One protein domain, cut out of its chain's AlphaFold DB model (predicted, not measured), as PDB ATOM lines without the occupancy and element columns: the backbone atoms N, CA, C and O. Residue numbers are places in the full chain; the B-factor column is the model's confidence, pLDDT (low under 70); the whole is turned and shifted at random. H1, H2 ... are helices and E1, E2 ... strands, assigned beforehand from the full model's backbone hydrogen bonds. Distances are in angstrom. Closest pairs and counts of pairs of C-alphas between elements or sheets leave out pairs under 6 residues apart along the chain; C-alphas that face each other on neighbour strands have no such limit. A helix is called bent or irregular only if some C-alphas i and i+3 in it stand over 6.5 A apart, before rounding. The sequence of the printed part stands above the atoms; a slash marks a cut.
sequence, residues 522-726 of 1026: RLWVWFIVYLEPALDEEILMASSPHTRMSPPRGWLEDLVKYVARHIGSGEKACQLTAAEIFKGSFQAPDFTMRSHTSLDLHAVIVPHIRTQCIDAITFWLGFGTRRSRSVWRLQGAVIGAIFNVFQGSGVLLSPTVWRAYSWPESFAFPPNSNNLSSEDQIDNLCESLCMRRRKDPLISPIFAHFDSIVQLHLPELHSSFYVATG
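AT A GLANCE: This is residues 522 to 726 of the 1026 residues of an uncharacterized protein of Rickenella mellea (UniProt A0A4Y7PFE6). Two lobes sit end to end: in one, H1b, H2 and H4 cross on one another, with H3 on H2 and the two-stranded sheet on H4; in the other, H7, H8 and H9 pack on H5. H1a packs on H5 between the lobes, and at the far end the bent H10 makes an arm; residues 715 to 726, of which 715 to 725 belong to H10, stick out. The printed part has 205 residues, mostly helix by class, with H1 H2 E1 H3 E2 H4 H5 H6 H7 H8 H9 H10 in order and the sheet E1 - E2 antiparallel. It is loose, with a radius of gyration of the C-alphas of 21.3 A, and spans 64 by 44 by 31 A.

HOW THE PARTS SIT: Start at H1, residues 522 to 543, assigned as one helix by its hydrogen bonds but bent, C-alphas 529 and 532 being 6.7 A apart; its arms are H1a, to 529, and H1b, from 532. H2, residues 555 to 569, touches H1b with 556 to 561 alone, closest C-alphas Glu 538 and Glu 557, 6.1 A. Next, E1, residues 573 to 576, and E2, residues 591 to 594, pair through N 574 and O 593, 3.1 A, within hydrogen-bond range. Between them H3, residues 578 to 581, touches H2, closest C-alphas Trp 555 and Ile 581, 5.6 A, with 555 to 559 of H2 alone. H4, residues 602 to 620, is only just irregular, C-alphas 603 and 606 being 6.6 A apart; its 605 to 613 alone touch H2 at a steep tilt of 54 degrees, closest C-alphas Val 563 and Ile 609, 6.1 A. The hub H5, residues 626 to 646, touches H1a with 633 to 637 alone, about perpendicular at 84 degrees, closest C-alphas Trp 524 and Gly 636, 5.2 A. Past H6, residues 649 to 653, look to H7, residues 655 to 662, H8, residues 664 to 668, and H9, residues 678 to 693: each touches H5, H9 through C-alphas Val 638 and Ile 682, its closest, 6.3 A. H10, residues 702 to 725, is one helix by its hydrogen bonds but bent, C-alphas 712 and 715 being 7.3 A apart; its arm H10a, to 712, is apart from H9. Not every O i to N i+4 pair is within range in H4, 12 of 15, H5, 15 of 17, and H6, 0 of 1, with 2 of 2 O i to N i+3.

IN THESE COORDINATES: Find C-alpha 522 at (48.232, 24.092, 33.658) and C-alpha 725 at (59.311, 23.060, 35.393), where H10b, from 715, ends. H5 is 30.9 A long, H4 27.8 A.

THE WHOLE: The printed part has no cut; H1 to H2 is the long link. In the printed part 86 residues are under 70 in pLDDT, among them residues 667 to 726.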
ATOM      1  N   ARG A 522      47.172  23.709  32.709       82.81
ATOM      2  CA  ARG A 522      48.232  24.092  33.658       82.81
ATOM      3  C   ARG A 522      47.670  24.538  35.002       82.81
ATOM      4  O   ARG A 522      48.181  24.122  36.037       82.81
ATOM      5  N   LEU A 523      46.609  25.342  34.982       81.31
ATOM      6  CA  LEU A 523      45.881  25.751  36.182       81.31
ATOM      7  C   LEU A 523      45.287  24.542  36.910       81.31
ATOM      8  O   LEU A 523      45.387  24.452  38.128       81.31
ATOM      9  N   TRP A 524      44.733  23.585  36.165       86.06
ATOM     10  CA  TRP A 524      44.212  22.337  36.712       86.06
ATOM     11  C   TRP A 524      45.293  21.450  37.329       86.06
ATOM     12  O   TRP A 524      45.110  20.983  38.448       86.06
ATOM     13  N   VAL A 525      46.439  21.278  36.665       80.06
ATOM     14  CA  VAL A 525      47.586  20.540  37.217       80.06
ATOM     15  C   VAL A 525      48.080  21.211  38.492       80.06
ATOM     16  O   VAL A 525      48.267  20.529  39.492       80.06
ATOM     17  N   TRP A 526      48.242  22.538  38.492       84.38
ATOM     18  CA  TRP A 526      48.614  23.277  39.699       84.38
ATOM     19  C   TRP A 526      47.635  23.002  40.851       84.38
ATOM     20  O   TRP A 526      48.047  22.681  41.964       84.38
ATOM     21  N   PHE A 527      46.336  23.050  40.556       83.62
ATOM     22  CA  PHE A 527      45.288  22.839  41.544       83.62
ATOM     23  C   PHE A 527      45.292  21.413  42.122       83.62
ATOM     24  O   PHE A 527      45.284  21.239  43.335       83.62
ATOM     25  N   ILE A 528      45.321  20.392  41.263       78.44
ATOM     26  CA  ILE A 528      45.192  18.987  41.674       78.44
ATOM     27  C   ILE A 528      46.501  18.430  42.239       78.44
ATOM     28  O   ILE A 528      46.481  17.707  43.227       78.44
ATOM     29  N   VAL A 529      47.638  18.742  41.616       74.62
ATOM     30  CA  VAL A 529      48.925  18.117  41.959       74.62
ATOM     31  C   VAL A 529      49.624  18.843  43.103       74.62
ATOM     32  O   VAL A 529      50.344  18.204  43.864       74.62
ATOM     33  N   TYR A 530      49.422  20.155  43.247       79.56
ATOM     34  CA  TYR A 530      50.164  20.954  44.226       79.56
ATOM     35  C   TYR A 530      49.257  21.541  45.306       79.56
ATOM     36  O   TYR A 530      49.535  21.372  46.491       79.56
ATOM     37  N   LEU A 531      48.164  22.206  44.922       84.12
ATOM     38  CA  LEU A 531      47.319  22.909  45.888       84.12
ATOM     39  C   LEU A 531      46.515  21.954  46.778       84.12
ATOM     40  O   LEU A 531      46.493  22.160  47.985       84.12
ATOM     41  N   GLU A 532      45.848  20.938  46.222       85.44
ATOM     42  CA  GLU A 532      45.040  20.004  47.024       85.44
ATOM     43  C   GLU A 532      45.873  19.224  48.061       85.44
ATOM     44  O   GLU A 532      45.477  19.221  49.228       85.44
ATOM     45  N   PRO A 533      47.050  18.654  47.724       81.81
ATOM     46  CA  PRO A 533      47.916  18.022  48.720       81.81
ATOM     47  C   PRO A 533      48.447  18.995  49.779       81.81
ATOM     48  O   PRO A 533      48.460  18.658  50.960       81.81
ATOM     49  N   ALA A 534      48.838  20.214  49.386       82.62
ATOM     50  CA  ALA A 534      49.277  21.236  50.339       82.62
ATOM     51  C   ALA A 534      48.139  21.654  51.283       82.62
ATOM     52  O   ALA A 534      48.343  21.839  52.480       82.62
ATOM     53  N   LEU A 535      46.918  21.761  50.755       88.56
ATOM     54  CA  LEU A 535      45.723  22.047  51.537       88.56
ATOM     55  C   LEU A 535      45.425  20.910  52.522       88.56
ATOM     56  O   LEU A 535      45.053  21.177  53.661       88.56
ATOM     57  N   ASP A 536      45.620  19.657  52.118       86.44
ATOM     58  CA  ASP A 536      45.456  18.495  52.993       86.44
ATOM     59  C   ASP A 536      46.472  18.455  54.126       86.44
ATOM     60  O   ASP A 536      46.094  18.197  55.270       86.44
ATOM     61  N   GLU A 537      47.736  18.756  53.830       86.12
ATOM     62  CA  GLU A 537      48.778  18.884  54.844       86.12
ATOM     63  C   GLU A 537      48.415  19.978  55.859       86.12
ATOM     64  O   GLU A 537      48.411  19.721  57.064       86.12
ATOM     65  N   GLU A 538      48.006  21.161  55.391       90.25
ATOM     66  CA  GLU A 538      47.604  22.272  56.263       90.25
ATOM     67  C   GLU A 538      46.342  21.952  57.084       90.25
ATOM     68  O   GLU A 538      46.271  22.287  58.268       90.25
ATOM     69  N   ILE A 539      45.351  21.250  56.517       90.19
ATOM     70  CA  ILE A 539      44.153  20.812  57.258       90.19
ATOM     71  C   ILE A 539      44.522  19.794  58.344       90.19
ATOM     72  O   ILE A 539      44.015  19.886  59.468       90.19
ATOM     73  N   LEU A 540      45.406  18.840  58.040       86.75
ATOM     74  CA  LEU A 540      45.899  17.864  59.014       86.75
ATOM     75  C   LEU A 540      46.683  18.552  60.138       86.75
ATOM     76  O   LEU A 540      46.468  18.239  61.311       86.75
ATOM     77  N   MET A 541      47.527  19.534  59.805       85.12
ATOM     78  CA  MET A 541      48.266  20.324  60.792       85.12
ATOM     79  C   MET A 541      47.336  21.155  61.679       85.12
ATOM     80  O   MET A 541      47.491  21.137  62.902       85.12
ATOM     81  N   ALA A 542      46.342  21.828  61.093       84.00
ATOM     82  CA  ALA A 542      45.362  22.632  61.822       84.00
ATOM     83  C   ALA A 542      44.444  21.791  62.727       84.00
ATOM     84  O   ALA A 542      43.929  22.299  63.723       84.00
ATOM     85  N   SER A 543      44.250  20.509  62.402       81.19
ATOM     86  CA  SER A 543      43.409  19.583  63.170       81.19
ATOM     87  C   SER A 543      44.140  18.905  64.338       81.19
ATOM     88  O   SER A 543      43.492  18.260  65.160       81.19
ATOM     89  N   SER A 544      45.470  19.027  64.434       82.56
ATOM     90  CA  SER A 544      46.276  18.387  65.481       82.56
ATOM     91  C   SER A 544      46.417  19.296  66.721       82.56
ATOM     92  O   SER A 544      47.104  20.319  66.655       82.56
ATOM     93  N   PRO A 545      45.844  18.933  67.888       69.44
ATOM     94  CA  PRO A 545      45.819  19.785  69.083       69.44
ATOM     95  C   PRO A 545      47.180  19.963  69.786       69.44
ATOM     96  O   PRO A 545      47.250  20.641  70.813       69.44
ATOM     97  N   HIS A 546      48.264  19.344  69.301       68.81
ATOM     98  CA  HIS A 546      49.562  19.300  70.000       68.81
ATOM     99  C   HIS A 546      50.745  19.870  69.206       68.81
ATOM    100  O   HIS A 546      51.873  19.889  69.707       68.81
ATOM    101  N   THR A 547      50.520  20.401  68.005       60.22
ATOM    102  CA  THR A 547      51.592  20.992  67.197       60.22
ATOM    103  C   THR A 547      51.826  22.444  67.634       60.22
ATOM    104  O   THR A 547      51.133  23.362  67.199       60.22
ATOM    105  N   ARG A 548      52.782  22.677  68.551       48.28
ATOM    106  CA  ARG A 548      53.216  24.036  68.931       48.28
ATOM    107  C   ARG A 548      53.718  24.777  67.685       48.28
ATOM    108  O   ARG A 548      54.672  24.349  67.043       48.28
ATOM    109  N   MET A 549      53.035  25.876  67.375       42.34
ATOM    110  CA  MET A 549      53.159  26.651  66.144       42.34
ATOM    111  C   MET A 549      54.591  27.136  65.874       42.34
ATOM    112  O   MET A 549      55.136  27.958  66.611       42.34
ATOM    113  N   SER A 550      55.160  26.665  64.765       48.62
ATOM    114  CA  SER A 550      56.153  27.429  63.999       48.62
ATOM    115  C   SER A 550      55.481  28.685  63.404       48.62
ATOM    116  O   SER A 550      54.249  28.722  63.338       48.62
ATOM    117  N   PRO A 551      56.233  29.732  63.008       49.31
ATOM    118  CA  PRO A 551      55.648  30.924  62.390       49.31
ATOM    119  C   PRO A 551      54.792  30.565  61.163       49.31
ATOM    120  O   PRO A 551      55.084  29.563  60.503       49.31
ATOM    121  N   PRO A 552      53.748  31.365  60.867       53.81
ATOM    122  CA  PRO A 552      52.762  31.032  59.850       53.81
ATOM    123  C   PRO A 552      53.417  30.801  58.484       53.81
ATOM    124  O   PRO A 552      54.207  31.628  58.024       53.81
ATOM    125  N   ARG A 553      53.089  29.674  57.849       65.12
ATOM    126  CA  ARG A 553      53.669  29.196  56.585       65.12
ATOM    127  C   ARG A 553      53.102  29.891  55.344       65.12
ATOM    128  O   ARG A 553      53.639  29.694  54.260       65.12
ATOM    129  N   GLY A 554      52.072  30.731  55.476       85.06
ATOM    130  CA  GLY A 554      51.572  31.567  54.381       85.06
ATOM    131  C   GLY A 554      50.055  31.753  54.377       85.06
ATOM    132  O   GLY A 554      49.370  31.455  55.351       85.06
ATOM    133  N   TRP A 555      49.530  32.248  53.256       90.19
ATOM    134  CA  TRP A 555      48.101  32.539  53.063       90.19
ATOM    135  C   TRP A 555      47.206  31.284  53.114       90.19
ATOM    136  O   TRP A 555      46.031  31.381  53.462       90.19
ATOM    137  N   LEU A 556      47.743  30.102  52.778       90.25
ATOM    138  CA  LEU A 556      46.985  28.844  52.759       90.25
ATOM    139  C   LEU A 556      46.592  28.403  54.175       90.25
ATOM    140  O   LEU A 556      45.455  28.001  54.409       90.25
ATOM    141  N   GLU A 557      47.508  28.556  55.131       90.75
ATOM    142  CA  GLU A 557      47.251  28.314  56.550       90.75
ATOM    143  C   GLU A 557      46.202  29.299  57.094       90.75
ATOM    144  O   GLU A 557      45.273  28.894  57.801       90.75
ATOM    145  N   ASP A 558      46.312  30.583  56.731       91.12
ATOM    146  CA  ASP A 558      45.347  31.622  57.117       91.12
ATOM    147  C   ASP A 558      43.935  31.281  56.589       91.12
ATOM    148  O   ASP A 558      42.952  31.376  57.332       91.12
ATOM    149  N   LEU A 559      43.838  30.782  55.348       94.25
ATOM    150  CA  LEU A 559      42.590  30.303  54.746       94.25
ATOM    151  C   LEU A 559      42.012  29.092  55.494       94.25
ATOM    152  O   LEU A 559      40.846  29.121  55.896       94.25
ATOM    153  N   VAL A 560      42.813  28.042  55.713       94.25
ATOM    154  CA  VAL A 560      42.374  26.815  56.400       94.25
ATOM    155  C   VAL A 560      41.881  27.127  57.809       94.25
ATOM    156  O   VAL A 560      40.806  26.669  58.201       94.25
ATOM    157  N   LYS A 561      42.611  27.960  58.560       92.06
ATOM    158  CA  LYS A 561      42.219  28.376  59.914       92.06
ATOM    159  C   LYS A 561      40.921  29.163  59.926       92.06
ATOM    160  O   LYS A 561      40.100  28.954  60.820       92.06
ATOM    161  N   TYR A 562      40.731  30.067  58.968       93.81
ATOM    162  CA  TYR A 562      39.497  30.839  58.868       93.81
ATOM    163  C   TYR A 562      38.304  29.916  58.600       93.81
ATOM    164  O   TYR A 562      37.299  29.968  59.313       93.81
ATOM    165  N   VAL A 563      38.436  29.021  57.616       93.81
ATOM    166  CA  VAL A 563      37.388  28.067  57.237       93.81
ATOM    167  C   VAL A 563      37.064  27.105  58.380       93.81
ATOM    168  O   VAL A 563      35.891  26.917  58.705       93.81
ATOM    169  N   ALA A 564      38.084  26.551  59.038       92.12
ATOM    170  CA  ALA A 564      37.916  25.670  60.189       92.12
ATOM    171  C   ALA A 564      37.210  26.377  61.358       92.12
ATOM    172  O   ALA A 564      36.288  25.813  61.947       92.12
ATOM    173  N   ARG A 565      37.580  27.632  61.657       91.69
ATOM    174  CA  ARG A 565      36.941  28.435  62.712       91.69
ATOM    175  C   ARG A 565      35.467  28.695  62.416       91.69
ATOM    176  O   ARG A 565      34.652  28.571  63.321       91.69
ATOM    177  N   HIS A 566      35.125  29.029  61.171       90.50
ATOM    178  CA  HIS A 566      33.734  29.255  60.777       90.50
ATOM    179  C   HIS A 566      32.891  27.975  60.857       90.50
ATOM    180  O   HIS A 566      31.774  27.995  61.366       90.50
ATOM    181  N   ILE A 567      33.426  26.842  60.391       89.25
ATOM    182  CA  ILE A 567      32.723  25.555  60.500       89.25
ATOM    183  C   ILE A 567      32.524  25.184  61.979       89.25
ATOM    184  O   ILE A 567      31.438  24.744  62.351       89.25
ATOM    185  N   GLY A 568      33.532  25.423  62.825       86.75
ATOM    186  CA  GLY A 568      33.472  25.162  64.264       86.75
ATOM    187  C   GLY A 568      32.574  26.114  65.063       86.75
ATOM    188  O   GLY A 568      32.063  25.714  66.105       86.75
ATOM    189  N   SER A 569      32.341  27.350  64.599       88.62
ATOM    190  CA  SER A 569      31.469  28.314  65.293       88.62
ATOM    191  C   SER A 569      29.976  28.009  65.129       88.62
ATOM    192  O   SER A 569      29.158  28.521  65.891       88.62
ATOM    193  N   GLY A 570      29.605  27.187  64.140       83.94
ATOM    194  CA  GLY A 570      28.209  26.862  63.836       83.94
ATOM    195  C   GLY A 570      27.421  28.006  63.184       83.94
ATOM    196  O   GLY A 570      26.203  27.901  63.021       83.94
ATOM    197  N   GLU A 571      28.083  29.096  62.788       89.56
ATOM    198  CA  GLU A 571      27.449  30.199  62.066       89.56
ATOM    199  C   GLU A 571      26.948  29.742  60.688       89.56
ATOM    200  O   GLU A 571      27.642  29.056  59.943       89.56
ATOM    201  N   LYS A 572      25.728  30.148  60.310       87.75
ATOM    202  CA  LYS A 572      25.105  29.706  59.047       87.75
ATOM    203  C   LYS A 572      25.810  30.250  57.800       87.75
ATOM    204  O   LYS A 572      25.778  29.596  56.756       87.75
ATOM    205  N   ALA A 573      26.393  31.443  57.885       91.19
ATOM    206  CA  ALA A 573      27.127  32.061  56.790       91.19
ATOM    207  C   ALA A 573      28.145  33.086  57.303       91.19
ATOM    208  O   ALA A 573      27.892  33.740  58.312       91.19
ATOM    209  N   CYS A 574      29.252  33.243  56.581       93.69
ATOM    210  CA  CYS A 574      30.279  34.257  56.829       93.69
ATOM    211  C   CYS A 574      30.854  34.760  55.494       93.69
ATOM    212  O   CYS A 574      30.861  34.021  54.505       93.69
ATOM    213  N   GLN A 575      31.292  36.021  55.450       94.56
ATOM    214  CA  GLN A 575      31.987  36.590  54.294       94.56
ATOM    215  C   GLN A 575      33.492  36.422  54.476       94.56
ATOM    216  O   GLN A 575      34.074  36.989  55.393       94.56
ATOM    217  N   LEU A 576      34.109  35.653  53.587       93.81
ATOM    218  CA  LEU A 576      35.550  35.483  53.515       93.81
ATOM    219  C   LEU A 576      36.112  36.467  52.486       93.81
ATOM    220  O   LEU A 576      35.849  36.333  51.286       93.81
ATOM    221  N   THR A 577      36.896  37.443  52.940       92.56
ATOM    222  CA  THR A 577      37.484  38.446  52.045       92.56
ATOM    223  C   THR A 577      38.866  37.994  51.566       92.56
ATOM    224  O   THR A 577      39.700  37.514  52.340       92.56
ATOM    225  N   ALA A 578      39.147  38.153  50.272       90.19
ATOM    226  CA  ALA A 578      40.467  37.825  49.734       90.19
ATOM    227  C   ALA A 578      41.558  38.729  50.335       90.19
ATOM    228  O   ALA A 578      42.670  38.281  50.610       90.19
ATOM    229  N   ALA A 579      41.228  39.996  50.600       88.50
ATOM    230  CA  ALA A 579      42.160  40.955  51.178       88.50
ATOM    231  C   ALA A 579      42.657  40.528  52.570       88.50
ATOM    232  O   ALA A 579      43.831  40.738  52.871       88.50
ATOM    233  N   GLU A 580      41.817  39.897  53.396       89.69
ATOM    234  CA  GLU A 580      42.232  39.361  54.700       89.69
ATOM    235  C   GLU A 580      43.193  38.177  54.550       89.69
ATOM    236  O   GLU A 580      44.246  38.162  55.187       89.69
ATOM    237  N   ILE A 581      42.878  37.222  53.669       92.31
ATOM    238  CA  ILE A 581      43.700  36.018  53.457       92.31
ATOM    239  C   ILE A 581      45.047  36.351  52.806       92.31
ATOM    240  O   ILE A 581      46.086  35.824  53.198       92.31
ATOM    241  N   PHE A 582      45.054  37.270  51.842       86.50
ATOM    242  CA  PHE A 582      46.250  37.662  51.097       86.50
ATOM    243  C   PHE A 582      46.918  38.933  51.642       86.50
ATOM    244  O   PHE A 582      47.773  39.512  50.966       86.50
ATOM    245  N   LYS A 583      46.549  39.396  52.845       88.50
ATOM    246  CA  LYS A 583      47.148  40.564  53.528       88.50
ATOM    247  C   LYS A 583      47.197  41.820  52.644       88.50
ATOM    248  O   LYS A 583      48.206  42.517  52.576       88.50
ATOM    249  N   GLY A 584      46.112  42.072  51.914       84.31
ATOM    250  CA  GLY A 584      45.941  43.217  51.016       84.31
ATOM    251  C   GLY A 584      46.656  43.109  49.663       84.31
ATOM    252  O   GLY A 584      46.470  43.985  48.823       84.31
ATOM    253  N   SER A 585      47.428  42.045  49.411       80.31
ATOM    254  CA  SER A 585      48.143  41.862  48.134       80.31
ATOM    255  C   SER A 585      47.238  41.457  46.965       80.31
ATOM    256  O   SER A 585      47.666  41.496  45.811       80.31
ATOM    257  N   PHE A 586      45.984  41.096  47.244       81.31
ATOM    258  CA  PHE A 586      45.022  40.664  46.243       81.31
ATOM    259  C   PHE A 586      43.616  41.192  46.555       81.31
ATOM    260  O   PHE A 586      43.099  41.001  47.656       81.31
ATOM    261  N   GLN A 587      43.006  41.864  45.575       82.88
ATOM    262  CA  GLN A 587      41.628  42.349  45.644       82.88
ATOM    263  C   GLN A 587      40.732  41.442  44.799       82.88
ATOM    264  O   GLN A 587      40.895  41.357  43.584       82.88
ATOM    265  N   ALA A 588      39.773  40.786  45.444       86.25
ATOM    266  CA  ALA A 588      38.724  40.012  44.789       86.25
ATOM    267  C   ALA A 588      37.405  40.168  45.559       86.25
ATOM    268  O   ALA A 588      37.442  40.567  46.726       86.25
ATOM    269  N   PRO A 589      36.253  39.866  44.931       89.12
ATOM    270  CA  PRO A 589      34.967  39.891  45.614       89.12
ATOM    271  C   PRO A 589      34.940  38.963  46.833       89.12
ATOM    272  O   PRO A 589      35.605  37.922  46.855       89.12
ATOM    273  N   ASP A 590      34.120  39.320  47.818       91.81
ATOM    274  CA  ASP A 590      33.939  38.517  49.024       91.81
ATOM    275  C   ASP A 590      33.275  37.177  48.693       91.81
ATOM    276  O   ASP A 590      32.291  37.101  47.946       91.81
ATOM    277  N   PHE A 591      33.826  36.102  49.252       91.75
ATOM    278  CA  PHE A 591      33.286  34.761  49.105       91.75
ATOM    279  C   PHE A 591      32.353  34.450  50.276       91.75
ATOM    280  O   PHE A 591      32.781  34.337  51.424       91.75
ATOM    281  N   THR A 592      31.064  34.267  49.991       92.38
ATOM    282  CA  THR A 592      30.093  33.885  51.022       92.38
ATOM    283  C   THR A 592      30.174  32.389  51.315       92.38
ATOM    284  O   THR A 592      29.613  31.567  50.583       92.38
ATOM    285  N   MET A 593      30.809  32.040  52.428       91.75
ATOM    286  CA  MET A 593      30.796  30.690  52.980       91.75
ATOM    287  C   MET A 593      29.435  30.393  53.604       91.75
ATOM    288  O   MET A 593      28.831  31.248  54.251       91.75
ATOM    289  N   ARG A 594      28.940  29.170  53.406       86.69
ATOM    290  CA  ARG A 594      27.700  28.685  54.023       86.69
ATOM    291  C   ARG A 594      27.980  27.377  54.745       86.69
ATOM    292  O   ARG A 594      28.473  26.441  54.114       86.69
ATOM    293  N   SER A 595      27.628  27.316  56.025       79.94
ATOM    294  CA  SER A 595      27.696  26.096  56.826       79.94
ATOM    295  C   SER A 595      26.360  25.356  56.749       79.94
ATOM    296  O   SER A 595      25.290  25.938  56.952       79.94
ATOM    297  N   HIS A 596      26.406  24.065  56.426       69.19
ATOM    298  CA  HIS A 596      25.251  23.183  56.554       69.19
ATOM    299  C   HIS A 596      25.283  22.590  57.974       69.19
ATOM    300  O   HIS A 596      26.267  21.959  58.327       69.19
ATOM    301  N   THR A 597      24.242  22.871  58.772       57.47
ATOM    302  CA  THR A 597      23.909  22.368  60.133       57.47
ATOM    303  C   THR A 597      24.899  21.415  60.827       57.47
ATOM    304  O   THR A 597      25.192  20.352  60.292       57.47
ATOM    305  N   SER A 598      25.289  21.775  62.063       58.38
ATOM    306  CA  SER A 598      26.097  21.032  63.059       58.38
ATOM    307  C   SER A 598      26.474  19.589  62.680       58.38
ATOM    308  O   SER A 598      25.751  18.638  62.982       58.38
ATOM    309  N   LEU A 599      27.625  19.432  62.028       60.06
ATOM    310  CA  LEU A 599      28.250  18.136  61.774       60.06
ATOM    311  C   LEU A 599      29.080  17.738  63.000       60.06
ATOM    312  O   LEU A 599      30.157  18.280  63.213       60.06
ATOM    313  N   ASP A 600      28.580  16.793  63.796       54.81
ATOM    314  CA  ASP A 600      29.157  16.425  65.104       54.81
ATOM    315  C   ASP A 600      30.207  15.291  65.033       54.81
ATOM    316  O   ASP A 600      30.389  14.513  65.965       54.81
ATOM    317  N   LEU A 601      30.900  15.134  63.897       60.88
ATOM    318  CA  LEU A 601      31.886  14.062  63.699       60.88
ATOM    319  C   LEU A 601      33.153  14.589  63.019       60.88
ATOM    320  O   LEU A 601      33.125  15.000  61.858       60.88
ATOM    321  N   HIS A 602      34.290  14.479  63.717       63.97
ATOM    322  CA  HIS A 602      35.633  14.842  63.235       63.97
ATOM    323  C   HIS A 602      35.966  14.260  61.845       63.97
ATOM    324  O   HIS A 602      36.635  14.916  61.049       63.97
ATOM    325  N   ALA A 603      35.451  13.068  61.520       64.94
ATOM    326  CA  ALA A 603      35.661  12.408  60.229       64.94
ATOM    327  C   ALA A 603      35.000  13.132  59.035       64.94
ATOM    328  O   ALA A 603      35.432  12.955  57.899       64.94
ATOM    329  N   VAL A 604      33.978  13.964  59.270       74.56
ATOM    330  CA  VAL A 604      33.238  14.677  58.208       74.56
ATOM    331  C   VAL A 604      33.737  16.119  58.024       74.56
ATOM    332  O   VAL A 604      33.499  16.739  56.987       74.56
ATOM    333  N   ILE A 605      34.485  16.653  58.995       83.06
ATOM    334  CA  ILE A 605      34.940  18.050  58.999       83.06
ATOM    335  C   ILE A 605      36.048  18.294  57.964       83.06
ATOM    336  O   ILE A 605      35.990  19.282  57.232       83.06
ATOM    337  N   VAL A 606      37.022  17.383  57.846       85.06
ATOM    338  CA  VAL A 606      38.178  17.538  56.939       85.06
ATOM    339  C   VAL A 606      37.754  17.696  55.466       85.06
ATOM    340  O   VAL A 606      38.139  18.694  54.849       85.06
ATOM    341  N   PRO A 607      36.891  16.826  54.894       86.50
ATOM    342  CA  PRO A 607      36.387  17.019  53.532       86.50
ATOM    343  C   PRO A 607      35.608  18.328  53.347       86.50
ATOM    344  O   PRO A 607      35.633  18.919  52.262       86.50
ATOM    345  N   HIS A 608      34.918  18.804  54.391       87.56
ATOM    346  CA  HIS A 608      34.140  20.038  54.323       87.56
ATOM    347  C   HIS A 608      35.037  21.281  54.309       87.56
ATOM    348  O   HIS A 608      34.830  22.160  53.472       87.56
ATOM    349  N   ILE A 609      36.070  21.321  55.161       91.81
ATOM    350  CA  ILE A 609      37.090  22.381  55.143       91.81
ATOM    351  C   ILE A 609      37.770  22.419  53.775       91.81
ATOM    352  O   ILE A 609      37.827  23.483  53.155       91.81
ATOM    353  N   ARG A 610      38.206  21.255  53.268       91.56
ATOM    354  CA  ARG A 610      38.822  21.133  51.940       91.56
ATOM    355  C   ARG A 610      37.920  21.731  50.863       91.56
ATOM    356  O   ARG A 610      38.352  22.580  50.087       91.56
ATOM    357  N   THR A 611      36.650  21.333  50.851       89.44
ATOM    358  CA  THR A 611      35.674  21.797  49.857       89.44
ATOM    359  C   THR A 611      35.469  23.311  49.918       89.44
ATOM    360  O   THR A 611      35.492  23.965  48.883       89.44
ATOM    361  N   GLN A 612      35.313  23.899  51.107       91.69
ATOM    362  CA  GLN A 612      35.097  25.345  51.249       91.69
ATOM    363  C   GLN A 612      36.343  26.163  50.862       91.69
ATOM    364  O   GLN A 612      36.208  27.207  50.227       91.69
ATOM    365  N   CYS A 613      37.552  25.677  51.169       93.38
ATOM    366  CA  CYS A 613      38.796  26.323  50.735       93.38
ATOM    367  C   CYS A 613      38.926  26.308  49.204       93.38
ATOM    368  O   CYS A 613      39.202  27.335  48.585       93.38
ATOM    369  N   ILE A 614      38.663  25.155  48.582       89.56
ATOM    370  CA  ILE A 614      38.644  25.004  47.120       89.56
ATOM    371  C   ILE A 614      37.593  25.927  46.494       89.56
ATOM    372  O   ILE A 614      37.849  26.562  45.467       89.56
ATOM    373  N   ASP A 615      36.422  26.036  47.115       87.12
ATOM    374  CA  ASP A 615      35.340  26.894  46.646       87.12
ATOM    375  C   ASP A 615      35.726  28.376  46.676       87.12
ATOM    376  O   ASP A 615      35.464  29.083  45.703       87.12
ATOM    377  N   ALA A 616      36.386  28.828  47.744       91.00
ATOM    378  CA  ALA A 616      36.877  30.196  47.861       91.00
ATOM    379  C   ALA A 616      37.933  30.512  46.791       91.00
ATOM    380  O   ALA A 616      37.806  31.491  46.056       91.00
ATOM    381  N   ILE A 617      38.934  29.639  46.634       90.06
ATOM    382  CA  ILE A 617      40.022  29.836  45.665       90.06
ATOM    383  C   ILE A 617      39.474  29.837  44.233       90.06
ATOM    384  O   ILE A 617      39.802  30.715  43.438       90.06
ATOM    385  N   THR A 618      38.599  28.888  43.890       86.12
ATOM    386  CA  THR A 618      38.005  28.831  42.543       86.12
ATOM    387  C   THR A 618      37.089  30.019  42.252       86.12
ATOM    388  O   THR A 618      37.059  30.493  41.114       86.12
ATOM    389  N   PHE A 619      36.386  30.537  43.263       87.75
ATOM    390  CA  PHE A 619      35.598  31.762  43.149       87.75
ATOM    391  C   PHE A 619      36.487  32.981  42.879       87.75
ATOM    392  O   PHE A 619      36.237  33.714  41.922       87.75
ATOM    393  N   TRP A 620      37.559  33.155  43.653       88.38
ATOM    394  CA  TRP A 620      38.504  34.263  43.502       88.38
ATOM    395  C   TRP A 620      39.279  34.246  42.183       88.38
ATOM    396  O   TRP A 620      39.595  35.305  41.645       88.38
ATOM    397  N   LEU A 621      39.534  33.062  41.627       83.56
ATOM    398  CA  LEU A 621      40.148  32.902  40.307       83.56
ATOM    399  C   LEU A 621      39.157  33.093  39.142       83.56
ATOM    400  O   LEU A 621      39.551  33.013  37.980       83.56
ATOM    401  N   GLY A 622      37.875  33.343  39.425       82.44
ATOM    402  CA  GLY A 622      36.862  33.594  38.400       82.44
ATOM    403  C   GLY A 622      36.324  32.336  37.708       82.44
ATOM    404  O   GLY A 622      35.647  32.450  36.688       82.44
ATOM    405  N   PHE A 623      36.547  31.134  38.258       80.19
ATOM    406  CA  PHE A 623      36.007  29.879  37.703       80.19
ATOM    407  C   PHE A 623      34.517  29.647  38.023       80.19
ATOM    408  O   PHE A 623      33.950  28.615  37.660       80.19
ATOM    409  N   GLY A 624      33.855  30.626  38.647       64.75
ATOM    410  CA  GLY A 624      32.400  30.730  38.779       64.75
ATOM    411  C   GLY A 624      31.741  29.805  39.819       64.75
ATOM    412  O   GLY A 624      32.370  29.265  40.726       64.75
ATOM    413  N   THR A 625      30.414  29.678  39.708       66.56
ATOM    414  CA  THR A 625      29.520  28.961  40.644       66.56
ATOM    415  C   THR A 625      29.761  27.440  40.707       66.56
ATOM    416  O   THR A 625      30.468  26.870  39.882       66.56
ATOM    417  N   ARG A 626      29.113  26.729  41.651       62.00
ATOM    418  CA  ARG A 626      29.180  25.250  41.791       62.00
ATOM    419  C   ARG A 626      29.068  24.478  40.467       62.00
ATOM    420  O   ARG A 626      29.708  23.444  40.326       62.00
ATOM    421  N   ARG A 627      28.287  24.972  39.500       61.56
ATOM    422  CA  ARG A 627      28.100  24.313  38.199       61.56
ATOM    423  C   ARG A 627      29.263  24.542  37.228       61.56
ATOM    424  O   ARG A 627      29.606  23.633  36.489       61.56
ATOM    425  N   SER A 628      29.905  25.709  37.226       63.03
ATOM    426  CA  SER A 628      31.113  25.918  36.410       63.03
ATOM    427  C   SER A 628      32.341  25.222  37.008       63.03
ATOM    428  O   SER A 628      33.305  24.964  36.289       63.03
ATOM    429  N   ARG A 629      32.274  24.822  38.289       66.00
ATOM    430  CA  ARG A 629      33.301  24.021  38.969       66.00
ATOM    431  C   ARG A 629      33.499  22.618  38.412       66.00
ATOM    432  O   ARG A 629      34.637  22.215  38.182       66.00
ATOM    433  N   SER A 630      32.413  21.887  38.175       71.69
ATOM    434  CA  SER A 630      32.497  20.566  37.541       71.69
ATOM    435  C   SER A 630      33.034  20.679  36.118       71.69
ATOM    436  O   SER A 630      33.888  19.892  35.720       71.69
ATOM    437  N   VAL A 631      32.597  21.707  35.385       79.69
ATOM    438  CA  VAL A 631      33.017  21.935  34.003       79.69
ATOM    439  C   VAL A 631      34.511  22.233  33.924       79.69
ATOM    440  O   VAL A 631      35.192  21.555  33.169       79.69
ATOM    441  N   TRP A 632      35.056  23.166  34.716       83.69
ATOM    442  CA  TRP A 632      36.480  23.523  34.617       83.69
ATOM    443  C   TRP A 632      37.399  22.340  34.967       83.69
ATOM    444  O   TRP A 632      38.354  22.055  34.244       83.69
ATOM    445  N   ARG A 633      37.073  21.580  36.026       83.00
ATOM    446  CA  ARG A 633      37.843  20.384  36.401       83.00
ATOM    447  C   ARG A 633      37.820  19.343  35.294       83.00
ATOM    448  O   ARG A 633      38.857  18.772  34.973       83.00
ATOM    449  N   LEU A 634      36.650  19.134  34.694       80.88
ATOM    450  CA  LEU A 634      36.502  18.210  33.583       80.88
ATOM    451  C   LEU A 634      37.304  18.697  32.368       80.88
ATOM    452  O   LEU A 634      38.036  17.911  31.789       80.88
ATOM    453  N   GLN A 635      37.257  19.990  32.034       87.81
ATOM    454  CA  GLN A 635      38.050  20.593  30.953       87.81
ATOM    455  C   GLN A 635      39.554  20.383  31.144       87.81
ATOM    456  O   GLN A 635      40.228  19.944  30.212       87.81
ATOM    457  N   GLY A 636      40.075  20.656  32.342       86.81
ATOM    458  CA  GLY A 636      41.478  20.417  32.674       86.81
ATOM    459  C   GLY A 636      41.861  18.940  32.554       86.81
ATOM    460  O   GLY A 636      42.864  18.615  31.917       86.81
ATOM    461  N   ALA A 637      41.019  18.046  33.072       80.88
ATOM    462  CA  ALA A 637      41.247  16.608  33.012       80.88
ATOM    463  C   ALA A 637      41.181  16.046  31.578       80.88
ATOM    464  O   ALA A 637      42.037  15.246  31.201       80.88
ATOM    465  N   VAL A 638      40.241  16.518  30.745       84.38
ATOM    466  CA  VAL A 638      40.154  16.179  29.311       84.38
ATOM    467  C   VAL A 638      41.469  16.503  28.610       84.38
ATOM    468  O   VAL A 638      42.005  15.671  27.880       84.38
ATOM    469  N   ILE A 639      42.010  17.704  28.829       88.06
ATOM    470  CA  ILE A 639      43.268  18.111  28.196       88.06
ATOM    471  C   ILE A 639      44.455  17.317  28.747       88.06
ATOM    472  O   ILE A 639      45.316  16.915  27.967       88.06
ATOM    473  N   GLY A 640      44.486  17.028  30.050       81.81
ATOM    474  CA  GLY A 640      45.527  16.185  30.642       81.81
ATOM    475  C   GLY A 640      45.551  14.782  30.043       81.81
ATOM    476  O   GLY A 640      46.611  14.274  29.682       81.81
ATOM    477  N   ALA A 641      44.379  14.191  29.839       76.62
ATOM    478  CA  ALA A 641      44.261  12.878  29.230       76.62
ATOM    479  C   ALA A 641      44.653  12.898  27.738       76.62
ATOM    480  O   ALA A 641      45.371  12.019  27.266       76.62
ATOM    481  N   ILE A 642      44.295  13.963  27.012       79.62
ATOM    482  CA  ILE A 642      44.757  14.204  25.636       79.62
ATOM    483  C   ILE A 642      46.288  14.324  25.579       79.62
ATOM    484  O   ILE A 642      46.911  13.709  24.715       79.62
ATOM    485  N   PHE A 643      46.925  15.053  26.495       80.56
ATOM    486  CA  PHE A 643      48.386  15.138  26.529       80.56
ATOM    487  C   PHE A 643      49.052  13.794  26.816       80.56
ATOM    488  O   PHE A 643      50.019  13.451  26.136       80.56
ATOM    489  N   ASN A 644      48.500  13.008  27.743       71.31
ATOM    490  CA  ASN A 644      49.000  11.667  28.045       71.31
ATOM    491  C   ASN A 644      48.922  10.729  26.832       71.31
ATOM    492  O   ASN A 644      49.854   9.970  26.582       71.31
ATOM    493  N   VAL A 645      47.831  10.797  26.065       69.50
ATOM    494  CA  VAL A 645      47.599   9.918  24.909       69.50
ATOM    495  C   VAL A 645      48.414  10.336  23.686       69.50
ATOM    496  O   VAL A 645      48.954   9.487  22.980       69.50
ATOM    497  N   PHE A 646      48.455  11.633  23.378       71.75
ATOM    498  CA  PHE A 646      48.977  12.112  22.098       71.75
ATOM    499  C   PHE A 646      50.431  12.584  22.161       71.75
ATOM    500  O   PHE A 646      51.021  12.768  21.100       71.75
ATOM    501  N   GLN A 647      50.993  12.787  23.361       66.88
ATOM    502  CA  GLN A 647      52.376  13.225  23.628       66.88
ATOM    503  C   GLN A 647      52.841  14.490  22.868       66.88
ATOM    504  O   GLN A 647      54.008  14.862  22.933       66.88
ATOM    505  N   GLY A 648      51.941  15.196  22.172       71.31
ATOM    506  CA  GLY A 648      52.258  16.348  21.332       71.31
ATOM    507  C   GLY A 648      51.206  17.448  21.438       71.31
ATOM    508  O   GLY A 648      50.002  17.195  21.381       71.31
ATOM    509  N   SER A 649      51.657  18.697  21.559       68.44
ATOM    510  CA  SER A 649      50.790  19.874  21.715       68.44
ATOM    511  C   SER A 649      50.031  20.278  20.453       68.44
ATOM    512  O   SER A 649      48.994  20.933  20.560       68.44
ATOM    513  N   GLY A 650      50.461  19.813  19.273       75.12
ATOM    514  CA  GLY A 650      49.760  20.031  18.002       75.12
ATOM    515  C   GLY A 650      48.313  19.525  18.011       75.12
ATOM    516  O   GLY A 650      47.446  20.090  17.342       75.12
ATOM    517  N   VAL A 651      48.002  18.537  18.860       81.62
ATOM    518  CA  VAL A 651      46.644  18.004  19.028       81.62
ATOM    519  C   VAL A 651      45.646  19.066  19.518       81.62
ATOM    520  O   VAL A 651      44.462  19.000  19.183       81.62
ATOM    521  N   LEU A 652      46.109  20.097  20.236       86.81
ATOM    522  CA  LEU A 652      45.276  21.210  20.701       86.81
ATOM    523  C   LEU A 652      44.783  22.114  19.561       86.81
ATOM    524  O   LEU A 652      43.810  22.843  19.723       86.81
ATOM    525  N   LEU A 653      45.397  22.053  18.379       85.31
ATOM    526  CA  LEU A 653      44.913  22.781  17.203       85.31
ATOM    527  C   LEU A 653      43.715  22.077  16.538       85.31
ATOM    528  O   LEU A 653      43.089  22.634  15.628       85.31
ATOM    529  N   SER A 654      43.377  20.860  16.982       85.44
ATOM    530  CA  SER A 654      42.264  20.078  16.450       85.44
ATOM    531  C   SER A 654      40.909  20.695  16.826       85.44
ATOM    532  O   SER A 654      40.596  20.848  18.012       85.44
ATOM    533  N   PRO A 655      40.020  20.960  15.846       82.19
ATOM    534  CA  PRO A 655      38.644  21.381  16.120       82.19
ATOM    535  C   PRO A 655      37.848  20.361  16.945       82.19
ATOM    536  O   PRO A 655      36.871  20.725  17.599       82.19
ATOM    537  N   THR A 656      38.229  19.083  16.888       81.25
ATOM    538  CA  THR A 656      37.601  18.004  17.659       81.25
ATOM    539  C   THR A 656      38.022  18.069  19.124       81.25
ATOM    540  O   THR A 656      37.161  17.975  19.994       81.25
ATOM    541  N   VAL A 657      39.306  18.325  19.397       85.62
ATOM    542  CA  VAL A 657      39.808  18.553  20.763       85.62
ATOM    543  C   VAL A 657      39.213  19.822  21.357       85.62
ATOM    544  O   VAL A 657      38.705  19.782  22.471       85.62
ATOM    545  N   TRP A 658      39.151  20.914  20.589       92.25
ATOM    546  CA  TRP A 658      38.477  22.132  21.043       92.25
ATOM    547  C   TRP A 658      36.997  21.897  21.369       92.25
ATOM    548  O   TRP A 658      36.487  22.454  22.339       92.25
ATOM    549  N   ARG A 659      36.291  21.069  20.586       83.62
ATOM    550  CA  ARG A 659      34.899  20.697  20.879       83.62
ATOM    551  C   ARG A 659      34.784  19.860  22.153       83.62
ATOM    552  O   ARG A 659      33.912  20.166  22.957       83.62
ATOM    553  N   ALA A 660      35.664  18.879  22.350       83.94
ATOM    554  CA  ALA A 660      35.713  18.090  23.580       83.94
ATOM    555  C   ALA A 660      36.017  18.966  24.802       83.94
ATOM    556  O   ALA A 660      35.351  18.848  25.818       83.94
ATOM    557  N   TYR A 661      36.944  19.914  24.682       91.06
ATOM    558  CA  TYR A 661      37.221  20.901  25.720       91.06
ATOM    559  C   TYR A 661      36.051  21.863  25.955       91.06
ATOM    560  O   TYR A 661      35.732  22.180  27.088       91.06
ATOM    561  N   SER A 662      35.391  22.357  24.909       87.88
ATOM    562  CA  SER A 662      34.312  23.347  25.065       87.88
ATOM    563  C   SER A 662      33.031  22.738  25.636       87.88
ATOM    564  O   SER A 662      32.244  23.447  26.256       87.88
ATOM    565  N   TRP A 663      32.825  21.438  25.416       83.38
ATOM    566  CA  TRP A 663      31.622  20.695  25.793       83.38
ATOM    567  C   TRP A 663      32.011  19.358  26.430       83.38
ATOM    568  O   TRP A 663      31.642  18.298  25.916       83.38
ATOM    569  N   PRO A 664      32.787  19.385  27.524       81.44
ATOM    570  CA  PRO A 664      33.385  18.176  28.076       81.44
ATOM    571  C   PRO A 664      32.312  17.221  28.589       81.44
ATOM    572  O   PRO A 664      32.475  16.015  28.484       81.44
ATOM    573  N   GLU A 665      31.164  17.743  29.025       78.56
ATOM    574  CA  GLU A 665      30.036  16.935  29.473       78.56
ATOM    575  C   GLU A 665      29.450  16.090  28.327       78.56
ATOM    576  O   GLU A 665      29.306  14.878  28.434       78.56
ATOM    577  N   SER A 666      29.212  16.695  27.163       72.94
ATOM    578  CA  SER A 666      28.676  15.988  25.988       72.94
ATOM    579  C   SER A 666      29.627  14.927  25.421       72.94
ATOM    580  O   SER A 666      29.222  14.105  24.600       72.94
ATOM    581  N   PHE A 667      30.900  14.977  25.812       66.31
ATOM    582  CA  PHE A 667      31.973  14.127  25.314       66.31
ATOM    583  C   PHE A 667      32.395  13.049  26.326       66.31
ATOM    584  O   PHE A 667      32.661  11.921  25.917       66.31
ATOM    585  N   ALA A 668      32.416  13.371  27.622       57.97
ATOM    586  CA  ALA A 668      32.754  12.461  28.717       57.97
ATOM    587  C   ALA A 668      31.552  11.650  29.233       57.97
ATOM    588  O   ALA A 668      31.751  10.587  29.816       57.97
ATOM    589  N   PHE A 669      30.311  12.103  28.999       61.75
ATOM    590  CA  PHE A 669      29.098  11.426  29.475       61.75
ATOM    591  C   PHE A 669      28.293  10.774  28.330       61.75
ATOM    592  O   PHE A 669      27.283  11.328  27.880       61.75
ATOM    593  N   PRO A 670      28.690   9.595  27.806       53.59
ATOM    594  CA  PRO A 670      27.818   8.834  26.920       53.59
ATOM    595  C   PRO A 670      26.535   8.386  27.661       53.59
ATOM    596  O   PRO A 670      26.546   8.251  28.880       53.59
ATOM    597  N   PRO A 671      25.430   8.065  26.957       39.94
ATOM    598  CA  PRO A 671      24.065   8.018  27.521       39.94
ATOM    599  C   PRO A 671      23.794   7.013  28.660       39.94
ATOM    600  O   PRO A 671      22.677   6.953  29.161       39.94
ATOM    601  N   ASN A 672      24.785   6.209  29.051       45.41
ATOM    602  CA  ASN A 672      24.677   5.164  30.069       45.41
ATOM    603  C   ASN A 672      25.724   5.323  31.201       45.41
ATOM    604  O   ASN A 672      25.935   4.379  31.956       45.41
ATOM    605  N   SER A 673      26.414   6.468  31.316       45.25
ATOM    606  CA  SER A 673      27.570   6.645  32.216       45.25
ATOM    607  C   SER A 673      27.265   7.284  33.575       45.25
ATOM    608  O   SER A 673      28.203   7.622  34.292       45.25
ATOM    609  N   ASN A 674      25.997   7.465  33.958       44.78
ATOM    610  CA  ASN A 674      25.642   8.134  35.224       44.78
ATOM    611  C   ASN A 674      26.149   7.399  36.480       44.78
ATOM    612  O   ASN A 674      26.178   7.990  37.552       44.78
ATOM    613  N   ASN A 675      26.577   6.141  36.332       45.53
ATOM    614  CA  ASN A 675      27.165   5.331  37.402       45.53
ATOM    615  C   ASN A 675      28.696   5.210  37.300       45.53
ATOM    616  O   ASN A 675      29.297   4.490  38.087       45.53
ATOM    617  N   LEU A 676      29.325   5.845  36.308       42.59
ATOM    618  CA  LEU A 676      30.775   5.810  36.146       42.59
ATOM    619  C   LEU A 676      31.426   6.867  37.034       42.59
ATOM    620  O   LEU A 676      30.901   7.975  37.168       42.59
ATOM    621  N   SER A 677      32.579   6.533  37.611       57.25
ATOM    622  CA  SER A 677      33.397   7.516  38.314       57.25
ATOM    623  C   SER A 677      33.854   8.617  37.345       57.25
ATOM    624  O   SER A 677      33.888   8.423  36.125       57.25
ATOM    625  N   SER A 678      34.239   9.782  37.871       52.44
ATOM    626  CA  SER A 678      34.816  10.861  37.057       52.44
ATOM    627  C   SER A 678      36.052  10.417  36.265       52.44
ATOM    628  O   SER A 678      36.308  10.964  35.197       52.44
ATOM    629  N   GLU A 679      36.791   9.414  36.749       51.53
ATOM    630  CA  GLU A 679      37.952   8.841  36.055       51.53
ATOM    631  C   GLU A 679      37.537   7.970  34.858       51.53
ATOM    632  O   GLU A 679      38.000   8.206  33.744       51.53
ATOM    633  N   ASP A 680      36.577   7.057  35.037       53.34
ATOM    634  CA  ASP A 680      36.073   6.189  33.958       53.34
ATOM    635  C   ASP A 680      35.437   6.991  32.804       53.34
ATOM    636  O   ASP A 680      35.420   6.581  31.639       53.34
ATOM    637  N   GLN A 681      34.877   8.160  33.115       59.22
ATOM    638  CA  GLN A 681      34.297   9.075  32.129       59.22
ATOM    639  C   GLN A 681      35.374   9.741  31.256       59.22
ATOM    640  O   GLN A 681      35.172   9.928  30.052       59.22
ATOM    641  N   ILE A 682      36.538  10.054  31.834       56.66
ATOM    642  CA  ILE A 682      37.694  10.617  31.119       56.66
ATOM    643  C   ILE A 682      38.333   9.559  30.207       56.66
ATOM    644  O   ILE A 682      38.699   9.867  29.068       56.66
ATOM    645  N   ASP A 683      38.398   8.305  30.652       57.41
ATOM    646  CA  ASP A 683      38.962   7.204  29.862       57.41
ATOM    647  C   ASP A 683      38.103   6.886  28.621       57.41
ATOM    648  O   ASP A 683      38.616   6.785  27.502       57.41
ATOM    649  N   ASN A 684      36.772   6.870  28.768       57.59
ATOM    650  CA  ASN A 684      35.836   6.721  27.641       57.59
ATOM    651  C   ASN A 684      35.954   7.854  26.604       57.59
ATOM    652  O   ASN A 684      35.789   7.639  25.391       57.59
ATOM    653  N   LEU A 685      36.237   9.075  27.065       59.81
ATOM    654  CA  LEU A 685      36.498  10.210  26.189       59.81
ATOM    655  C   LEU A 685      37.803  10.018  25.403       59.81
ATOM    656  O   LEU A 685      37.828  10.253  24.191       59.81
ATOM    657  N   CYS A 686      38.864   9.544  26.056       58.91
ATOM    658  CA  CYS A 686      40.143   9.260  25.404       58.91
ATOM    659  C   CYS A 686      40.001   8.214  24.299       58.91
ATOM    660  O   CYS A 686      40.467   8.437  23.176       58.91
ATOM    661  N   GLU A 687      39.291   7.119  24.572       58.38
ATOM    662  CA  GLU A 687      39.014   6.072  23.584       58.38
ATOM    663  C   GLU A 687      38.207   6.630  22.396       58.38
ATOM    664  O   GLU A 687      38.541   6.402  21.226       58.38
ATOM    665  N   SER A 688      37.195   7.458  22.674       58.81
ATOM    666  CA  SER A 688      36.370   8.111  21.651       58.81
ATOM    667  C   SER A 688      37.168   9.074  20.762       58.81
ATOM    668  O   SER A 688      36.950   9.121  19.545       58.81
ATOM    669  N   LEU A 689      38.108   9.832  21.336       58.12
ATOM    670  CA  LEU A 689      38.998  10.729  20.594       58.12
ATOM    671  C   LEU A 689      40.014   9.944  19.747       58.12
ATOM    672  O   LEU A 689      40.219  10.284  18.578       58.12
ATOM    673  N   CYS A 690      40.574   8.851  20.277       57.25
ATOM    674  CA  CYS A 690      41.472   7.954  19.540       57.25
ATOM    675  C   CYS A 690      40.788   7.311  18.327       57.25
ATOM    676  O   CYS A 690      41.339   7.300  17.224       57.25
ATOM    677  N   MET A 691      39.561   6.816  18.505       52.00
ATOM    678  CA  MET A 691      38.790   6.173  17.437       52.00
ATOM    679  C   MET A 691      38.363   7.152  16.339       52.00
ATOM    680  O   MET A 691      38.310   6.773  15.167       52.00
ATOM    681  N   ARG A 692      38.085   8.416  16.685       57.94
ATOM    682  CA  ARG A 692      37.744   9.456  15.702       57.94
ATOM    683  C   ARG A 692      38.964   9.965  14.934       57.94
ATOM    684  O   ARG A 692      38.834  10.200  13.738       57.94
ATOM    685  N   ARG A 693      40.151  10.033  15.556       57.03
ATOM    686  CA  ARG A 693      41.417  10.346  14.858       57.03
ATOM    687  C   ARG A 693      41.685   9.381  13.701       57.03
ATOM    688  O   ARG A 693      42.089   9.821  12.633       57.03
ATOM    689  N   ARG A 694      41.405   8.085  13.887       51.66
ATOM    690  CA  ARG A 694      41.578   7.057  12.840       51.66
ATOM    691  C   ARG A 694      40.641   7.227  11.636       51.66
ATOM    692  O   ARG A 694      40.859   6.580  10.621       51.66
ATOM    693  N   LYS A 695      39.589   8.048  11.749       43.97
ATOM    694  CA  LYS A 695      38.528   8.184  10.739       43.97
ATOM    695  C   LYS A 695      38.431   9.569  10.097       43.97
ATOM    696  O   LYS A 695      37.549   9.741   9.266       43.97
ATOM    697  N   ASP A 696      39.272  10.538  10.464       48.34
ATOM    698  CA  ASP A 696      39.195  11.905   9.929       48.34
ATOM    699  C   ASP A 696      40.215  12.118   8.784       48.34
ATOM    700  O   ASP A 696      41.410  12.286   9.050       48.34
ATOM    701  N   PRO A 697      39.783  12.111   7.506       42.84
ATOM    702  CA  PRO A 697      40.679  12.214   6.350       42.84
ATOM    703  C   PRO A 697      41.307  13.608   6.200       42.84
ATOM    704  O   PRO A 697      42.293  13.768   5.482       42.84
ATOM    705  N   LEU A 698      40.763  14.629   6.877       42.88
ATOM    706  CA  LEU A 698      41.224  16.021   6.792       42.88
ATOM    707  C   LEU A 698      42.481  16.300   7.637       42.88
ATOM    708  O   LEU A 698      43.012  17.411   7.604       42.88
ATOM    709  N   ILE A 699      42.978  15.305   8.379       50.88
ATOM    710  CA  ILE A 699      44.127  15.437   9.290       50.88
ATOM    711  C   ILE A 699      45.477  15.142   8.594       50.88
ATOM    712  O   ILE A 699      46.521  15.382   9.182       50.88
ATOM    713  N   SER A 700      45.527  14.685   7.335       48.19
ATOM    714  CA  SER A 700      46.778  14.091   6.812       48.19
ATOM    715  C   SER A 700      47.769  15.000   6.050       48.19
ATOM    716  O   SER A 700      48.959  14.764   6.228       48.19
ATOM    717  N   PRO A 701      47.405  16.003   5.217       43.53
ATOM    718  CA  PRO A 701      48.434  16.741   4.449       43.53
ATOM    719  C   PRO A 701      48.820  18.110   5.037       43.53
ATOM    720  O   PRO A 701      49.994  18.386   5.268       43.53
ATOM    721  N   ILE A 702      47.838  18.971   5.336       40.41
ATOM    722  CA  ILE A 702      48.092  20.328   5.865       40.41
ATOM    723  C   ILE A 702      48.634  20.259   7.299       40.41
ATOM    724  O   ILE A 702      49.501  21.042   7.675       40.41
ATOM    725  N   PHE A 703      48.167  19.284   8.080       44.41
ATOM    726  CA  PHE A 703      48.655  19.026   9.433       44.41
ATOM    727  C   PHE A 703      50.021  18.347   9.457       44.41
ATOM    728  O   PHE A 703      50.761  18.643  10.371       44.41
ATOM    729  N   ALA A 704      50.411  17.534   8.468       44.34
ATOM    730  CA  ALA A 704      51.780  17.009   8.397       44.34
ATOM    731  C   ALA A 704      52.806  18.122   8.115       44.34
ATOM    732  O   ALA A 704      53.912  18.107   8.648       44.34
ATOM    733  N   HIS A 705      52.423  19.132   7.324       43.25
ATOM    734  CA  HIS A 705      53.253  20.314   7.086       43.25
ATOM    735  C   HIS A 705      53.283  21.255   8.305       43.25
ATOM    736  O   HIS A 705      54.331  21.793   8.652       43.25
ATOM    737  N   PHE A 706      52.157  21.404   9.009       41.91
ATOM    738  CA  PHE A 706      52.089  22.174  10.255       41.91
ATOM    739  C   PHE A 706      52.805  21.465  11.418       41.91
ATOM    740  O   PHE A 706      53.524  22.120  12.162       41.91
ATOM    741  N   ASP A 707      52.687  20.138  11.533       40.81
ATOM    742  CA  ASP A 707      53.468  19.291  12.443       40.81
ATOM    743  C   ASP A 707      54.947  19.364  12.088       40.81
ATOM    744  O   ASP A 707      55.753  19.420  12.996       40.81
ATOM    745  N   SER A 708      55.335  19.440  10.813       45.03
ATOM    746  CA  SER A 708      56.735  19.657  10.422       45.03
ATOM    747  C   SER A 708      57.279  20.997  10.928       45.03
ATOM    748  O   SER A 708      58.394  21.025  11.440       45.03
ATOM    749  N   ILE A 709      56.508  22.086  10.836       44.38
ATOM    750  CA  ILE A 709      56.898  23.415  11.346       44.38
ATOM    751  C   ILE A 709      56.924  23.420  12.882       44.38
ATOM    752  O   ILE A 709      57.849  23.949  13.495       44.38
ATOM    753  N   VAL A 710      55.931  22.791  13.512       40.16
ATOM    754  CA  VAL A 710      55.828  22.654  14.967       40.16
ATOM    755  C   VAL A 710      56.935  21.746  15.510       40.16
ATOM    756  O   VAL A 710      57.540  22.112  16.505       40.16
ATOM    757  N   GLN A 711      57.284  20.643  14.836       42.25
ATOM    758  CA  GLN A 711      58.404  19.749  15.159       42.25
ATOM    759  C   GLN A 711      59.772  20.406  14.949       42.25
ATOM    760  O   GLN A 711      60.680  20.136  15.730       42.25
ATOM    761  N   LEU A 712      59.920  21.304  13.965       43.41
ATOM    762  CA  LEU A 712      61.164  22.055  13.750       43.41
ATOM    763  C   LEU A 712      61.484  23.011  14.911       43.41
ATOM    764  O   LEU A 712      62.650  23.252  15.208       43.41
ATOM    765  N   HIS A 713      60.449  23.543  15.568       43.56
ATOM    766  CA  HIS A 713      60.562  24.500  16.677       43.56
ATOM    767  C   HIS A 713      60.226  23.887  18.053       43.56
ATOM    768  O   HIS A 713      60.347  24.541  19.091       43.56
ATOM    769  N   LEU A 714      59.832  22.609  18.088       38.31
ATOM    770  CA  LEU A 714      59.464  21.873  19.300       38.31
ATOM    771  C   LEU A 714      60.624  21.644  20.266       38.31
ATOM    772  O   LEU A 714      60.369  21.736  21.461       38.31
ATOM    773  N   PRO A 715      61.873  21.375  19.835       40.25
ATOM    774  CA  PRO A 715      62.989  21.207  20.761       40.25
ATOM    775  C   PRO A 715      63.216  22.447  21.629       40.25
ATOM    776  O   PRO A 715      63.549  22.313  22.799       40.25
ATOM    777  N   GLU A 716      62.955  23.648  21.110       41.53
ATOM    778  CA  GLU A 716      63.092  24.914  21.843       41.53
ATOM    779  C   GLU A 716      61.925  25.133  22.823       41.53
ATOM    780  O   GLU A 716      62.134  25.576  23.953       41.53
ATOM    781  N   LEU A 717      60.707  24.730  22.445       35.62
ATOM    782  CA  LEU A 717      59.520  24.730  23.308       35.62
ATOM    783  C   LEU A 717      59.595  23.658  24.403       35.62
ATOM    784  O   LEU A 717      59.225  23.935  25.534       35.62
ATOM    785  N   HIS A 718      60.121  22.474  24.091       37.31
ATOM    786  CA  HIS A 718      60.323  21.348  25.005       37.31
ATOM    787  C   HIS A 718      61.503  21.608  25.956       37.31
ATOM    788  O   HIS A 718      61.419  21.293  27.139       37.31
ATOM    789  N   SER A 719      62.565  22.271  25.481       39.53
ATOM    790  CA  SER A 719      63.659  22.768  26.329       39.53
ATOM    791  C   SER A 719      63.173  23.886  27.248       39.53
ATOM    792  O   SER A 719      63.447  23.845  28.438       39.53
ATOM    793  N   SER A 720      62.362  24.824  26.747       40.06
ATOM    794  CA  SER A 720      61.704  25.843  27.581       40.06
ATOM    795  C   SER A 720      60.712  25.225  28.577       40.06
ATOM    796  O   SER A 720      60.557  25.733  29.681       40.06
ATOM    797  N   PHE A 721      60.074  24.104  28.219       37.00
ATOM    798  CA  PHE A 721      59.173  23.326  29.074       37.00
ATOM    799  C   PHE A 721      59.926  22.631  30.214       37.00
ATOM    800  O   PHE A 721      59.531  22.763  31.366       37.00
ATOM    801  N   TYR A 722      61.040  21.959  29.909       38.69
ATOM    802  CA  TYR A 722      61.896  21.285  30.891       38.69
ATOM    803  C   TYR A 722      62.630  22.284  31.803       38.69
ATOM    804  O   TYR A 722      62.715  22.081  33.013       38.69
ATOM    805  N   VAL A 723      63.098  23.405  31.239       40.88
ATOM    806  CA  VAL A 723      63.766  24.496  31.971       40.88
ATOM    807  C   VAL A 723      62.794  25.248  32.890       40.88
ATOM    808  O   VAL A 723      63.195  25.640  33.981       40.88
ATOM    809  N   ALA A 724      61.517  25.410  32.514       37.91
ATOM    810  CA  ALA A 724      60.525  26.119  33.334       37.91
ATOM    811  C   ALA A 724      59.899  25.273  34.459       37.91
ATOM    812  O   ALA A 724      59.356  25.838  35.408       37.91
ATOM    813  N   THR A 725      59.917  23.938  34.370       39.38
ATOM    814  CA  THR A 725      59.311  23.060  35.393       39.38
ATOM    815  C   THR A 725      60.319  22.292  36.234       39.38
ATOM    816  O   THR A 725      59.931  21.767  37.274       39.38
ATOM    817  N   GLY A 726      61.586  22.187  35.811       33.78
ATOM    818  CA  GLY A 726      62.645  21.482  36.549       33.78
ATOM    819  C   GLY A 726      62.371  19.995  36.828       33.78
ATOM    820  O   GLY A 726      63.107  19.372  37.586       33.78
TER     821      GLY A 726